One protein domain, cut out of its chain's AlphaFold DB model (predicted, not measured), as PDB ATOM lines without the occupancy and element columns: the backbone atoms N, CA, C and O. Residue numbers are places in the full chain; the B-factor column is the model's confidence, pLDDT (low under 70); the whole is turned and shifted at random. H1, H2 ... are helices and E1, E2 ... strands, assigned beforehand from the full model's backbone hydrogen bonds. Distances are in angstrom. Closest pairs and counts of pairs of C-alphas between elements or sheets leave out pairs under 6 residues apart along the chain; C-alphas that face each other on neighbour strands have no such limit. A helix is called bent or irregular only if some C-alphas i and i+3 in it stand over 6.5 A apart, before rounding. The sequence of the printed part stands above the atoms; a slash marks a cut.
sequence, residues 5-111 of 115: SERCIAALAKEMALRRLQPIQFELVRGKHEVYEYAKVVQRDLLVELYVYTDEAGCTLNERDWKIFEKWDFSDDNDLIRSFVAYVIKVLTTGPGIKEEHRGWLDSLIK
ATOM      1  N   SER A   5      13.372  10.027 -43.575       95.88
ATOM      2  CA  SER A   5      14.543  10.125 -42.700       95.88
ATOM      3  C   SER A   5      15.075  11.557 -42.591       95.88
ATOM      4  O   SER A   5      15.283  12.056 -41.485       95.88
ATOM      5  N   GLU A   6      15.188  12.271 -43.715       96.31
ATOM      6  CA  GLU A   6      15.579  13.684 -43.749       96.31
ATOM      7  C   GLU A   6      14.590  14.556 -42.965       96.31
ATOM      8  O   GLU A   6      14.998  15.448 -42.219       96.31
ATOM      9  N   ARG A   7      13.282  14.289 -43.090       97.31
ATOM     10  CA  ARG A   7      12.236  15.006 -42.345       97.31
ATOM     11  C   ARG A   7      12.319  14.735 -40.840       97.31
ATOM     12  O   ARG A   7      12.201  15.686 -40.069       97.31
ATOM     13  N   CYS A   8      12.556  13.489 -40.425       97.25
ATOM     14  CA  CYS A   8      12.790  13.107 -39.028       97.25
ATOM     15  C   CYS A   8      13.980  13.866 -38.431       97.25
ATOM     16  O   CYS A   8      13.844  14.533 -37.404       97.25
ATOM     17  N   ILE A   9      15.133  13.806 -39.102       97.56
ATOM     18  CA  ILE A   9      16.375  14.433 -38.636       97.56
ATOM     19  C   ILE A   9      16.222  15.954 -38.583       97.56
ATOM     20  O   ILE A   9      16.578  16.573 -37.580       97.56
ATOM     21  N   ALA A  10      15.637  16.568 -39.614       97.69
ATOM     22  CA  ALA A  10      15.409  18.010 -39.646       97.69
ATOM     23  C   ALA A  10      14.448  18.472 -38.537       97.69
ATOM     24  O   ALA A  10      14.687  19.503 -37.902       97.69
ATOM     25  N   ALA A  11      13.377  17.716 -38.277       97.94
ATOM     26  CA  ALA A  11      12.432  18.019 -37.207       97.94
ATOM     27  C   ALA A  11      13.088  17.908 -35.824       97.94
ATOM     28  O   ALA A  11      12.924  18.810 -34.997       97.94
ATOM     29  N   LEU A  12      13.881  16.856 -35.594       98.00
ATOM     30  CA  LEU A  12      14.634  16.691 -34.354       98.00
ATOM     31  C   LEU A  12      15.641  17.831 -34.171       98.00
ATOM     32  O   LEU A  12      15.613  18.503 -33.144       98.00
ATOM     33  N   ALA A  13      16.471  18.112 -35.179       97.94
ATOM     34  CA  ALA A  13      17.466  19.181 -35.130       97.94
ATOM     35  C   ALA A  13      16.834  20.550 -34.821       97.94
ATOM     36  O   ALA A  13      17.364  21.313 -34.010       97.94
ATOM     37  N   LYS A  14      15.664  20.840 -35.407       98.12
ATOM     38  CA  LYS A  14      14.897  22.058 -35.118       98.12
ATOM     39  C   LYS A  14      14.474  22.132 -33.649       98.12
ATOM     40  O   LYS A  14      14.708  23.154 -33.007       98.12
ATOM     41  N   GLU A  15      13.875  21.074 -33.104       97.50
ATOM     42  CA  GLU A  15      13.454  21.044 -31.694       97.50
ATOM     43  C   GLU A  15      14.640  21.116 -30.725       97.50
ATOM     44  O   GLU A  15      14.572  21.799 -29.700       97.50
ATOM     45  N   MET A  16      15.757  20.474 -31.064       95.88
ATOM     46  CA  MET A  16      16.991  20.564 -30.287       95.88
ATOM     47  C   MET A  16      17.531  21.997 -30.244       95.88
ATOM     48  O   MET A  16      17.845  22.496 -29.162       95.88
ATOM     49  N   ALA A  17      17.568  22.685 -31.389       96.75
ATOM     50  CA  ALA A  17      18.003  24.076 -31.475       96.75
ATOM     51  C   ALA A  17      17.094  25.017 -30.667       96.75
ATOM     52  O   ALA A  17      17.591  25.845 -29.900       96.75
ATOM     53  N   LEU A  18      15.766  24.847 -30.762       96.75
ATOM     54  CA  LEU A  18      14.790  25.617 -29.976       96.75
ATOM     55  C   LEU A  18      15.020  25.479 -28.464       96.75
ATOM     56  O   LEU A  18      14.814  26.429 -27.709       96.75
ATOM     57  N   ARG A  19      15.489  24.308 -28.025       94.19
ATOM     58  CA  ARG A  19      15.745  23.977 -26.615       94.19
ATOM     59  C   ARG A  19      17.199  24.174 -26.192       94.19
ATOM     60  O   ARG A  19      17.531  23.870 -25.050       94.19
ATOM     61  N   ARG A  20      18.051  24.698 -27.084       94.56
ATOM     62  CA  ARG A  20      19.496  24.899 -26.866       94.56
ATOM     63  C   ARG A  20      20.223  23.613 -26.447       94.56
ATOM     64  O   ARG A  20      21.149  23.653 -25.640       94.56
ATOM     65  N   LEU A  21      19.784  22.472 -26.978       92.06
ATOM     66  CA  LEU A  21      20.463  21.190 -26.807       92.06
ATOM     67  C   LEU A  21      21.645  21.091 -27.778       92.06
ATOM     68  O   LEU A  21      21.645  21.724 -28.835       92.06
ATOM     69  N   GLN A  22      22.646  20.286 -27.419       92.75
ATOM     70  CA  GLN A  22      23.768  20.000 -28.312       92.75
ATOM     71  C   GLN A  22      23.266  19.276 -29.566       92.75
ATOM     72  O   GLN A  22      22.466  18.352 -29.428       92.75
ATOM     73  N   PRO A  23      23.701  19.672 -30.772       93.75
ATOM     74  CA  PRO A  23      23.274  19.013 -31.998       93.75
ATOM     75  C   PRO A  23      23.728  17.549 -32.013       93.75
ATOM     76  O   PRO A  23      24.819  17.219 -31.549       93.75
ATOM     77  N   ILE A  24      22.887  16.684 -32.574       95.44
ATOM     78  CA  ILE A  24      23.191  15.269 -32.786       95.44
ATOM     79  C   ILE A  24      23.575  15.079 -34.248       95.44
ATOM     80  O   ILE A  24      22.855  15.515 -35.147       95.44
ATOM     81  N   GLN A  25      24.709  14.426 -34.475       96.31
ATOM     82  CA  GLN A  25      25.160  14.063 -35.808       96.31
ATOM     83  C   GLN A  25      24.679  12.653 -36.142       96.31
ATOM     84  O   GLN A  25      24.933  11.721 -35.382       96.31
ATOM     85  N   PHE A  26      23.999  12.530 -37.278       97.69
ATOM     86  CA  PHE A  26      23.604  11.248 -37.841       97.69
ATOM     87  C   PHE A  26      24.644  10.765 -38.849       97.69
ATOM     88  O   PHE A  26      25.271  11.568 -39.547       97.69
ATOM     89  N   GLU A  27      24.811   9.452 -38.916       97.12
ATOM     90  CA  GLU A  27      25.593   8.761 -39.928       97.12
ATOM     91  C   GLU A  27      24.742   7.721 -40.656       97.12
ATOM     92  O   GLU A  27      23.943   7.004 -40.050       97.12
ATOM     93  N   LEU A  28      24.955   7.609 -41.966       96.88
ATOM     94  CA  LEU A  28      24.272   6.624 -42.790       96.88
ATOM     95  C   LEU A  28      24.899   5.245 -42.583       96.88
ATOM     96  O   LEU A  28      26.030   4.990 -43.006       96.88
ATOM     97  N   VAL A  29      24.126   4.321 -42.029       96.31
ATOM     98  CA  VAL A  29      24.504   2.920 -41.876       96.31
ATOM     99  C   VAL A  29      23.902   2.100 -43.011       96.31
ATOM    100  O   VAL A  29      22.695   2.085 -43.244       96.31
ATOM    101  N   ARG A  30      24.769   1.384 -43.735       93.69
ATOM    102  CA  ARG A  30      24.383   0.423 -44.775       93.69
ATOM    103  C   ARG A  30      24.529  -0.990 -44.225       93.69
ATOM    104  O   ARG A  30      25.601  -1.587 -44.307       93.69
ATOM    105  N   GLY A  31      23.457  -1.497 -43.626       84.62
ATOM    106  CA  GLY A  31      23.371  -2.871 -43.154       84.62
ATOM    107  C   GLY A  31      23.245  -3.878 -44.301       84.62
ATOM    108  O   GLY A  31      23.148  -3.525 -45.476       84.62
ATOM    109  N   LYS A  32      23.229  -5.169 -43.955       83.38
ATOM    110  CA  LYS A  32      23.047  -6.255 -44.938       83.38
ATOM    111  C   LYS A  32      21.649  -6.278 -45.558       83.38
ATOM    112  O   LYS A  32      21.512  -6.674 -46.709       83.38
ATOM    113  N   HIS A  33      20.639  -5.895 -44.781       84.38
ATOM    114  CA  HIS A  33      19.229  -5.965 -45.171       84.38
ATOM    115  C   HIS A  33      18.560  -4.592 -45.231       84.38
ATOM    116  O   HIS A  33      17.555  -4.444 -45.915       84.38
ATOM    117  N   GLU A  34      19.122  -3.591 -44.552       88.00
ATOM    118  CA  GLU A  34      18.475  -2.301 -44.330       88.00
ATOM    119  C   GLU A  34      19.492  -1.162 -44.375       88.00
ATOM    120  O   GLU A  34      20.680  -1.346 -44.096       88.00
ATOM    121  N   VAL A  35      19.006   0.025 -44.732       92.88
ATOM    122  CA  VAL A  35      19.764   1.275 -44.730       92.88
ATOM    123  C   VAL A  35      19.044   2.242 -43.801       92.88
ATOM    124  O   VAL A  35      17.844   2.459 -43.963       92.88
ATOM    125  N   TYR A  36      19.766   2.808 -42.841       96.00
ATOM    126  CA  TYR A  36      19.199   3.700 -41.834       96.00
ATOM    127  C   TYR A  36      20.195   4.775 -41.418       96.00
ATOM    128  O   TYR A  36      21.404   4.615 -41.562       96.00
ATOM    129  N   GLU A  37      19.676   5.875 -40.892       97.81
ATOM    130  CA  GLU A  37      20.464   6.918 -40.250       97.81
ATOM    131  C   GLU A  37      20.586   6.586 -38.761       97.81
ATOM    132  O   GLU A  37      19.589   6.294 -38.093       97.81
ATOM    133  N   TYR A  38      21.805   6.625 -38.240       97.69
ATOM    134  CA  TYR A  38      22.124   6.293 -36.858       97.69
ATOM    135  C   TYR A  38      22.726   7.489 -36.144       97.69
ATOM    136  O   TYR A  38      23.530   8.219 -36.718       97.69
ATOM    137  N   ALA A  39      22.385   7.666 -34.873       97.62
ATOM    138  CA  ALA A  39      23.110   8.585 -34.017       97.62
ATOM    139  C   ALA A  39      23.215   8.068 -32.589       97.62
ATOM    140  O   ALA A  39      22.338   7.362 -32.094       97.62
ATOM    141  N   LYS A  40      24.273   8.492 -31.902       95.88
ATOM    142  CA  LYS A  40      24.561   8.115 -30.521       95.88
ATOM    143  C   LYS A  40      24.852   9.353 -29.692       95.88
ATOM    144  O   LYS A  40      25.679  10.180 -30.072       95.88
ATOM    145  N   VAL A  41      24.202   9.467 -28.540       94.00
ATOM    146  CA  VAL A  41      24.437  10.555 -27.589       94.00
ATOM    147  C   VAL A  41      24.431  10.024 -26.161       94.00
ATOM    148  O   VAL A  41      23.645   9.148 -25.806       94.00
ATOM    149  N   VAL A  42      25.328  10.557 -25.335       90.06
ATOM    150  CA  VAL A  42      25.355  10.285 -23.896       90.06
ATOM    151  C   VAL A  42      24.785  11.494 -23.172       90.06
ATOM    152  O   VAL A  42      25.281  12.608 -23.337       90.06
ATOM    153  N   GLN A  43      23.751  11.276 -22.365       85.44
ATOM    154  CA  GLN A  43      23.070  12.327 -21.618       85.44
ATOM    155  C   GLN A  43      22.817  11.865 -20.182       85.44
ATOM    156  O   GLN A  43      22.004  10.979 -19.963       85.44
ATOM    157  N   ARG A  44      23.462  12.492 -19.186       83.44
ATOM    158  CA  ARG A  44      23.318  12.132 -17.754       83.44
ATOM    159  C   ARG A  44      23.511  10.625 -17.498       83.44
ATOM    160  O   ARG A  44      22.639   9.982 -16.923       83.44
ATOM    161  N   ASP A  45      24.609  10.071 -18.009       83.19
ATOM    162  CA  ASP A  45      24.956   8.639 -17.940       83.19
ATOM    163  C   ASP A  45      23.984   7.686 -18.665       83.19
ATOM    164  O   ASP A  45      24.144   6.469 -18.610       83.19
ATOM    165  N   LEU A  46      23.004   8.227 -19.394       86.25
ATOM    166  CA  LEU A  46      22.132   7.473 -20.285       86.25
ATOM    167  C   LEU A  46      22.743   7.432 -21.682       86.25
ATOM    168  O   LEU A  46      22.915   8.474 -22.322       86.25
ATOM    169  N   LEU A  47      23.031   6.229 -22.166       91.88
ATOM    170  CA  LEU A  47      23.299   5.998 -23.574       91.88
ATOM    171  C   LEU A  47      21.971   6.022 -24.331       91.88
ATOM    172  O   LEU A  47      21.107   5.181 -24.091       91.88
ATOM    173  N   VAL A  48      21.826   6.984 -25.236       94.75
ATOM    174  CA  VAL A  48      20.688   7.106 -26.143       94.75
ATOM    175  C   VAL A  48      21.187   6.850 -27.556       94.75
ATOM    176  O   VAL A  48      22.053   7.575 -28.053       94.75
ATOM    177  N   GLU A  49      20.634   5.838 -28.211       96.94
ATOM    178  CA  GLU A  49      20.907   5.575 -29.620       96.94
ATOM    179  C   GLU A  49      19.627   5.763 -30.422       96.94
ATOM    180  O   GLU A  49      18.543   5.377 -29.986       96.94
ATOM    181  N   LEU A  50      19.753   6.410 -31.573       97.69
ATOM    182  CA  LEU A  50      18.657   6.791 -32.446       97.69
ATOM    183  C   LEU A  50      18.815   6.068 -33.776       97.69
ATOM    184  O   LEU A  50      19.908   6.034 -34.339       97.69
ATOM    185  N   TYR A  51      17.705   5.551 -34.284       97.25
ATOM    186  CA  TYR A  51      17.635   4.833 -35.549       97.25
ATOM    187  C   TYR A  51      16.513   5.443 -36.374       97.25
ATOM    188  O   TYR A  51      15.386   5.559 -35.894       97.25
ATOM    189  N   VAL A  52      16.805   5.856 -37.602       97.38
ATOM    190  CA  VAL A  52      15.807   6.426 -38.509       97.38
ATOM    191  C   VAL A  52      15.884   5.693 -39.841       97.38
ATOM    192  O   VAL A  52      16.857   5.823 -40.582       97.38
ATOM    193  N   TYR A  53      14.846   4.919 -40.132       95.44
ATOM    194  CA  TYR A  53      14.691   4.121 -41.343       95.44
ATOM    195  C   TYR A  53      13.935   4.913 -42.421       95.44
ATOM    196  O   TYR A  53      13.722   6.123 -42.309       95.44
ATOM    197  N   THR A  54      13.549   4.239 -43.501       93.12
ATOM    198  CA  THR A  54      12.831   4.834 -44.637       93.12
ATOM    199  C   THR A  54      11.407   5.271 -44.327       93.12
ATOM    200  O   THR A  54      10.868   6.105 -45.051       93.12
ATOM    201  N   ASP A  55      10.797   4.707 -43.295       93.06
ATOM    202  CA  ASP A  55       9.389   4.887 -42.947       93.06
ATOM    203  C   ASP A  55       9.107   4.730 -41.445       93.06
ATOM    204  O   ASP A  55       7.961   4.855 -41.021       93.06
ATOM    205  N   GLU A  56      10.145   4.510 -40.635       95.38
ATOM    206  CA  GLU A  56      10.041   4.277 -39.195       95.38
ATOM    207  C   GLU A  56      11.209   4.916 -38.446       95.38
ATOM    208  O   GLU A  56      12.281   5.167 -39.004       95.38
ATOM    209  N   ALA A  57      11.016   5.182 -37.159       97.31
ATOM    210  CA  ALA A  57      12.067   5.712 -36.299       97.31
ATOM    211  C   ALA A  57      12.036   5.039 -34.928       97.31
ATOM    212  O   ALA A  57      10.989   4.615 -34.445       97.31
ATOM    213  N   GLY A  58      13.188   4.958 -34.275       96.25
ATOM    214  CA  GLY A  58      13.322   4.290 -32.993       96.25
ATOM    215  C   GLY A  58      14.452   4.845 -32.144       96.25
ATOM    216  O   GLY A  58      15.308   5.604 -32.602       96.25
ATOM    217  N   CYS A  59      14.423   4.469 -30.872       95.44
ATOM    218  CA  CYS A  59      15.402   4.858 -29.877       95.44
ATOM    219  C   CYS A  59      15.665   3.693 -28.919       95.44
ATOM    220  O   CYS A  59      14.713   3.079 -28.433       95.44
ATOM    221  N   THR A  60      16.931   3.434 -28.597       95.00
ATOM    222  CA  THR A  60      17.332   2.601 -27.453       95.00
ATOM    223  C   THR A  60      17.855   3.451 -26.325       95.00
ATOM    224  O   THR A  60      18.556   4.439 -26.545       95.00
ATOM    225  N   LEU A  61      17.557   3.016 -25.104       92.56
ATOM    226  CA  LEU A  61      18.186   3.527 -23.897       92.56
ATOM    227  C   LEU A  61      18.990   2.405 -23.237       92.56
ATOM    228  O   LEU A  61      18.440   1.339 -22.947       92.56
ATOM    229  N   ASN A  62      20.285   2.641 -23.010       89.38
ATOM    230  CA  ASN A  62      21.218   1.695 -22.383       89.38
ATOM    231  C   ASN A  62      21.123   0.264 -22.947       89.38
ATOM    232  O   ASN A  62      21.165  -0.699 -22.181       89.38
ATOM    233  N   GLU A  63      20.946   0.132 -24.267       85.62
ATOM    234  CA  GLU A  63      20.853  -1.154 -24.982       85.62
ATOM    235  C   GLU A  63      19.686  -2.065 -24.536       85.62
ATOM    236  O   GLU A  63      19.659  -3.250 -24.863       85.62
ATOM    237  N   ARG A  64      18.714  -1.547 -23.772       82.88
ATOM    238  CA  ARG A  64      17.646  -2.358 -23.158       82.88
ATOM    239  C   ARG A  64      16.253  -1.860 -23.485       82.88
ATOM    240  O   ARG A  64      15.406  -2.647 -23.903       82.88
ATOM    241  N   ASP A  65      16.010  -0.569 -23.294       87.38
ATOM    242  CA  ASP A  65      14.676  -0.004 -23.471       87.38
ATOM    243  C   ASP A  65      14.520   0.492 -24.907       87.38
ATOM    244  O   ASP A  65      14.892   1.620 -25.236       87.38
ATOM    245  N   TRP A  66      13.998  -0.383 -25.769       91.69
ATOM    246  CA  TRP A  66      13.689  -0.058 -27.159       91.69
ATOM    247  C   TRP A  66      12.309   0.596 -27.265       91.69
ATOM    248  O   TRP A  66      11.299   0.038 -26.827       91.69
ATOM    249  N   LYS A  67      12.249   1.768 -27.898       94.12
ATOM    250  CA  LYS A  67      11.002   2.413 -28.307       94.12
ATOM    251  C   LYS A  67      11.024   2.639 -29.812       94.12
ATOM    252  O   LYS A  67      11.827   3.429 -30.299       94.12
ATOM    253  N   ILE A  68      10.106   1.986 -30.518       95.19
ATOM    254  CA  ILE A  68       9.868   2.186 -31.950       95.19
ATOM    255  C   ILE A  68       8.598   3.001 -32.191       95.19
ATOM    256  O   ILE A  68       7.684   3.031 -31.352       95.19
ATOM    257  N   PHE A  69       8.601   3.691 -33.323       95.69
ATOM    258  CA  PHE A  69       7.498   4.422 -33.920       95.69
ATOM    259  C   PHE A  69       7.336   3.867 -35.337       95.69
ATOM    260  O   PHE A  69       8.046   4.291 -36.252       95.69
ATOM    261  N   GLU A  70       6.461   2.870 -35.472       93.19
ATOM    262  CA  GLU A  70       6.220   2.148 -36.723       93.19
ATOM    263  C   GLU A  70       5.117   2.832 -37.520       93.19
ATOM    264  O   GLU A  70       4.176   3.393 -36.958       93.19
ATOM    265  N   LYS A  71       5.188   2.762 -38.849       89.94
ATOM    266  CA  LYS A  71       4.207   3.421 -39.722       89.94
ATOM    267  C   LYS A  71       2.766   2.984 -39.440       89.94
ATOM    268  O   LYS A  71       1.848   3.789 -39.556       89.94
ATOM    269  N   TRP A  72       2.573   1.723 -39.057       88.50
ATOM    270  CA  TRP A  72       1.261   1.131 -38.773       88.50
ATOM    271  C   TRP A  72       0.585   1.699 -37.517       88.50
ATOM    272  O   TRP A  72      -0.633   1.586 -37.389       88.50
ATOM    273  N   ASP A  73       1.348   2.345 -36.631       89.38
ATOM    274  CA  ASP A  73       0.837   2.977 -35.411       89.38
ATOM    275  C   ASP A  73       0.266   4.386 -35.657       89.38
ATOM    276  O   ASP A  73      -0.319   4.986 -34.750       89.38
ATOM    277  N   PHE A  74       0.441   4.945 -36.862       92.81
ATOM    278  CA  PHE A  74       0.123   6.341 -37.163       92.81
ATOM    279  C   PHE A  74      -0.712   6.499 -38.435       92.81
ATOM    280  O   PHE A  74      -0.596   5.747 -39.398       92.81
ATOM    281  N   SER A  75      -1.545   7.540 -38.448       87.31
ATOM    282  CA  SER A  75      -2.360   7.890 -39.618       87.31
ATOM    283  C   SER A  75      -1.517   8.467 -40.760       87.31
ATOM    284  O   SER A  75      -1.869   8.306 -41.928       87.31
ATOM    285  N   ASP A  76      -0.422   9.159 -40.425       93.62
ATOM    286  CA  ASP A  76       0.520   9.734 -41.380       93.62
ATOM    287  C   ASP A  76       1.939   9.903 -40.800       93.62
ATOM    288  O   ASP A  76       2.158   9.868 -39.586       93.62
ATOM    289  N   ASP A  77       2.912  10.135 -41.688       94.19
ATOM    290  CA  ASP A  77       4.320  10.345 -41.327       94.19
ATOM    291  C   ASP A  77       4.537  11.509 -40.349       94.19
ATOM    292  O   ASP A  77       5.480  11.487 -39.562       94.19
ATOM    293  N   ASN A  78       3.739  12.580 -40.424       95.00
ATOM    294  CA  ASN A  78       3.950  13.747 -39.570       95.00
ATOM    295  C   ASN A  78       3.600  13.434 -38.115       95.00
ATOM    296  O   ASN A  78       4.280  13.941 -37.223       95.00
ATOM    297  N   ASP A  79       2.566  12.629 -37.868       95.81
ATOM    298  CA  ASP A  79       2.238  12.146 -36.523       95.81
ATOM    299  C   ASP A  79       3.358  11.280 -35.941       95.81
ATOM    300  O   ASP A  79       3.748  11.470 -34.782       95.81
ATOM    301  N   LEU A  80       3.932  10.397 -36.762       97.00
ATOM    302  CA  LEU A  80       5.078   9.572 -36.389       97.00
ATOM    303  C   LEU A  80       6.286  10.455 -36.046       97.00
ATOM    304  O   LEU A  80       6.812  10.379 -34.933       97.00
ATOM    305  N   ILE A  81       6.677  11.358 -36.956       97.62
ATOM    306  CA  ILE A  81       7.800  12.291 -36.765       97.62
ATOM    307  C   ILE A  81       7.608  13.103 -35.478       97.62
ATOM    308  O   ILE A  81       8.529  13.206 -34.668       97.62
ATOM    309  N   ARG A  82       6.411  13.666 -35.253       97.00
ATOM    310  CA  ARG A  82       6.105  14.433 -34.034       97.00
ATOM    311  C   ARG A  82       6.271  13.585 -32.777       97.00
ATOM    312  O   ARG A  82       6.863  14.060 -31.807       97.00
ATOM    313  N   SER A  83       5.771  12.353 -32.792       96.62
ATOM    314  CA  SER A  83       5.823  11.440 -31.647       96.62
ATOM    315  C   SER A  83       7.253  11.006 -31.328       96.62
ATOM    316  O   SER A  83       7.665  11.062 -30.167       96.62
ATOM    317  N   PHE A  84       8.031  10.664 -32.358       97.25
ATOM    318  CA  PHE A  84       9.452  10.352 -32.240       97.25
ATOM    319  C   PHE A  84      10.235  11.529 -31.646       97.25
ATOM    320  O   PHE A  84      10.908  11.379 -30.623       97.25
ATOM    321  N   VAL A  85      10.091  12.727 -32.223       97.69
ATOM    322  CA  VAL A  85      10.793  13.930 -31.751       97.69
ATOM    323  C   VAL A  85      10.404  14.264 -30.311       97.69
ATOM    324  O   VAL A  85      11.280  14.508 -29.482       97.69
ATOM    325  N   ALA A  86       9.112  14.228 -29.974       95.94
ATOM    326  CA  ALA A  86       8.647  14.491 -28.615       95.94
ATOM    327  C   ALA A  86       9.254  13.512 -27.598       95.94
ATOM    328  O   ALA A  86       9.676  13.929 -26.516       95.94
ATOM    329  N   TYR A  87       9.342  12.226 -27.951       95.06
ATOM    330  CA  TYR A  87       9.943  11.208 -27.095       95.06
ATOM    331  C   TYR A  87      11.444  11.430 -26.893       95.06
ATOM    332  O   TYR A  87      11.895  11.493 -25.749       95.06
ATOM    333  N   VAL A  88      12.211  11.624 -27.970       95.38
ATOM    334  CA  VAL A  88      13.664  11.858 -27.883       95.38
ATOM    335  C   VAL A  88      13.957  13.108 -27.056       95.38
ATOM    336  O   VAL A  88      14.777  13.080 -26.141       95.38
ATOM    337  N   ILE A  89      13.236  14.202 -27.299       95.56
ATOM    338  CA  ILE A  89      13.398  15.432 -26.524       95.56
ATOM    339  C   ILE A  89      13.067  15.215 -25.044       95.56
ATOM    340  O   ILE A  89      13.793  15.713 -24.177       95.56
ATOM    341  N   LYS A  90      12.006  14.464 -24.727       92.88
ATOM    342  CA  LYS A  90      11.670  14.103 -23.342       92.88
ATOM    343  C   LYS A  90      12.824  13.342 -22.684       92.88
ATOM    344  O   LYS A  90      13.236  13.725 -21.587       92.88
ATOM    345  N   VAL A  91      13.374  12.333 -23.359       91.62
ATOM    346  CA  VAL A  91      14.518  11.545 -22.872       91.62
ATOM    347  C   VAL A  91      15.721  12.451 -22.601       91.62
ATOM    348  O   VAL A  91      16.280  12.418 -21.507       91.62
ATOM    349  N   LEU A  92      16.079  13.323 -23.546       91.69
ATOM    350  CA  LEU A  92      17.273  14.163 -23.428       91.69
ATOM    351  C   LEU A  92      17.145  15.264 -22.359       91.69
ATOM    352  O   LEU A  92      18.140  15.678 -21.760       91.69
ATOM    353  N   THR A  93      15.930  15.747 -22.093       90.19
ATOM    354  CA  THR A  93      15.692  16.866 -21.159       90.19
ATOM    355  C   THR A  93      15.317  16.411 -19.749       90.19
ATOM    356  O   THR A  93      15.862  16.913 -18.757       90.19
ATOM    357  N   THR A  94      14.402  15.449 -19.645       84.19
ATOM    358  CA  THR A  94      13.814  14.983 -18.378       84.19
ATOM    359  C   THR A  94      14.291  13.591 -17.960       84.19
ATOM    360  O   THR A  94      14.043  13.187 -16.827       84.19
ATOM    361  N   GLY A  95      15.021  12.879 -18.826       76.69
ATOM    362  CA  GLY A  95      15.296  11.449 -18.673       76.69
ATOM    363  C   GLY A  95      14.107  10.589 -19.134       76.69
ATOM    364  O   GLY A  95      13.072  11.136 -19.522       76.69
ATOM    365  N   PRO A  96      14.208   9.247 -19.088       66.38
ATOM    366  CA  PRO A  96      13.173   8.330 -19.590       66.38
ATOM    367  C   PRO A  96      11.781   8.459 -18.942       66.38
ATOM    368  O   PRO A  96      10.832   7.811 -19.377       66.38
ATOM    369  N   GLY A  97      11.612   9.323 -17.936       59.72
ATOM    370  CA  GLY A  97      10.559   9.174 -16.944       59.72
ATOM    371  C   GLY A  97      10.892   7.932 -16.130       59.72
ATOM    372  O   GLY A  97      10.857   6.820 -16.646       59.72
ATOM    373  N   ILE A  98      11.280   8.108 -14.869       50.66
ATOM    374  CA  ILE A  98      11.454   6.966 -13.972       50.66
ATOM    375  C   ILE A  98      10.096   6.262 -13.933       50.66
ATOM    376  O   ILE A  98       9.143   6.811 -13.382       50.66
ATOM    377  N   LYS A  99       9.979   5.075 -14.537       50.44
ATOM    378  CA  LYS A  99       8.903   4.172 -14.149       50.44
ATOM    379  C   LYS A  99       9.147   3.874 -12.673       50.44
ATOM    380  O   LYS A  99      10.253   3.466 -12.313       50.44
ATOM    381  N   GLU A 100       8.161   4.134 -11.815       47.25
ATOM    382  CA  GLU A 100       8.271   3.960 -10.357       47.25
ATOM    383  C   GLU A 100       8.839   2.587  -9.948       47.25
ATOM    384  O   GLU A 100       9.475   2.480  -8.902       47.25
ATOM    385  N   GLU A 101       8.719   1.570 -10.809       49.03
ATOM    386  CA  GLU A 101       9.279   0.225 -10.624       49.03
ATOM    387  C   GLU A 101      10.815   0.164 -10.493       49.03
ATOM    388  O   GLU A 101      11.332  -0.755  -9.863       49.03
ATOM    389  N   HIS A 102      11.564   1.156 -10.990       47.78
ATOM    390  CA  HIS A 102      13.032   1.191 -10.862       47.78
ATOM    391  C   HIS A 102      13.539   2.020  -9.675       47.78
ATOM    392  O   HIS A 102      14.735   2.003  -9.369       47.78
ATOM    393  N   ARG A 103      12.645   2.720  -8.964       50.56
ATOM    394  CA  ARG A 103      13.020   3.560  -7.816       50.56
ATOM    395  C   ARG A 103      13.486   2.719  -6.623       50.56
ATOM    396  O   ARG A 103      14.460   3.076  -5.968       50.56
ATOM    397  N   GLY A 104      12.882   1.542  -6.431       53.53
ATOM    398  CA  GLY A 104      13.268   0.604  -5.371       53.53
ATOM    399  C   GLY A 104      14.696   0.058  -5.506       53.53
ATOM    400  O   GLY A 104      15.342  -0.209  -4.495       53.53
ATOM    401  N   TRP A 105      15.224  -0.063  -6.731       53.19
ATOM    402  CA  TRP A 105      16.601  -0.518  -6.952       53.19
ATOM    403  C   TRP A 105      17.628   0.584  -6.656       53.19
ATOM    404  O   TRP A 105      18.617   0.326  -5.970       53.19
ATOM    405  N   LEU A 106      17.362   1.826  -7.075       50.91
ATOM    406  CA  LEU A 106      18.209   2.978  -6.738       50.91
ATOM    407  C   LEU A 106      18.240   3.238  -5.222       50.91
ATOM    408  O   LEU A 106      19.316   3.434  -4.662       50.91
ATOM    409  N   ASP A 107      17.100   3.122  -4.534       54.50
ATOM    410  CA  ASP A 107      17.040   3.252  -3.070       54.50
ATOM    411  C   ASP A 107      17.776   2.109  -2.340       54.50
ATOM    412  O   ASP A 107      18.253   2.292  -1.218       54.50
ATOM    413  N   SER A 108      17.921   0.933  -2.967       53.62
ATOM    414  CA  SER A 108      18.697  -0.190  -2.413       53.62
ATOM    415  C   SER A 108      20.216  -0.011  -2.539       53.62
ATOM    416  O   SER A 108      20.958  -0.573  -1.738       53.62
ATOM    417  N   LEU A 109      20.673   0.807  -3.492       54.16
ATOM    418  CA  LEU A 109      22.090   1.125  -3.706       54.16
ATOM    419  C   LEU A 109      22.579   2.311  -2.864       54.16
ATOM    420  O   LEU A 109      23.780   2.447  -2.646       54.16
ATOM    421  N   ILE A 110      21.666   3.169  -2.401       59.22
ATOM    422  CA  ILE A 110      21.992   4.389  -1.643       59.22
ATOM    423  C   ILE A 110      21.911   4.158  -0.125       59.22
ATOM    424  O   ILE A 110      22.397   4.981   0.652       59.22
ATOM    425  N   LYS A 111      21.355   3.029   0.340       46.03
ATOM    426  CA  LYS A 111      21.417   2.700   1.770       46.03
ATOM    427  C   LYS A 111      22.876   2.451   2.169       46.03
ATOM    428  O   LYS A 111      23.479   1.510   1.652       46.03
TER     429      LYS A 111
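This is residues 5 to 111 of the 115 residues of an uncharacterized protein of Luteibacter sp. Sphag1AF (UniProt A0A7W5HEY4). Look first for a twisted sheet of five strands, E1 to E5, with the long helix H2 packed along one face; H1 packs on H2 and reaches the sheet with its residues 5 to 9. Residues 97 to 111, with H3, stick out from this body as a free tail. The printed part has 107 residues, with three named helices and five named strands in the order H1 E1 E2 E3 E4 E5 H2 H3; the sheet's order is E1 E2 E3 E4 E5, antiparallel, and the class is mixed, helices and strands. The whole is compact, with a radius of gyration of the C-alphas of 15.0 A, and spans 47 by 32 by 28 A.

Find C-alpha 5 at (14.543, 10.125, -42.700); from there H1 runs through residues 5 to 18, 20.0 A. Next come E1, residues 27 to 30, 9.7 A, and E2, residues 35 to 43, 25.8 A, which ends at C-alpha 43 at (23.070, 12.327, -21.618). E3 follows at residues 46 to 52, 19.3 A, then E4 at 57 to 61, 14.0 A, and E5 at 65 to 69, 13.4 A. H2 takes residues 77 to 94, 25.3 A, and H3 takes residues 100 to 110, 16.3 A, ending at C-alpha 110 at (21.992, 4.389, -1.643). H3 is only just irregular: C-alphas 101 and 104 are 6.6 A apart.

Begin with the sheet, a meander, each strand the antiparallel neighbour of the one before and each such pair a hairpin. Look for N 29 and O 36 at 2.8 A between E1 and E2, N 41 and O 48 at 2.9 A between E2 and E3, N 51 and O 58 at 2.9 A between E3 and E4, and N 59 and O 67 at 2.9 A between E4 and E5, each within hydrogen-bond range. With H1 and H2 on it, the sheet makes two layers, helices on one face of a sheet. H2 has a height over the sheet of 9.5 A, lies over E3 and E4 and runs along the strands, at 14 degrees to E4 on the local plane; its closest C-alphas to E4 are those of Phe 84 and Ala 57, 6.7 A. H1 comes closest to E3 at the C-alphas of Ser 5 and Val 52, 5.7 A. H2 touches H1 with residues 81 to 89 alone, closest at the C-alphas of Leu 12 and Val 85, 5.4 A, at a steep tilt of 41 degrees, the same way. H3 is not on the sheet and is apart from H1 and H2. Each O i to N i+4 pair is within hydrogen-bond range in H1 and H2, and 5 of 7 are in H3.

The two C-alphas farthest apart are those of Asp 76 and Lys 111, 48.5 A. Without residues 97 to 111, the body spans 32 by 28 by 21 A. The printed part has no cut and no long link. The mean pLDDT of the printed part is 87.4; look at residues 96 to 111 for values under 70.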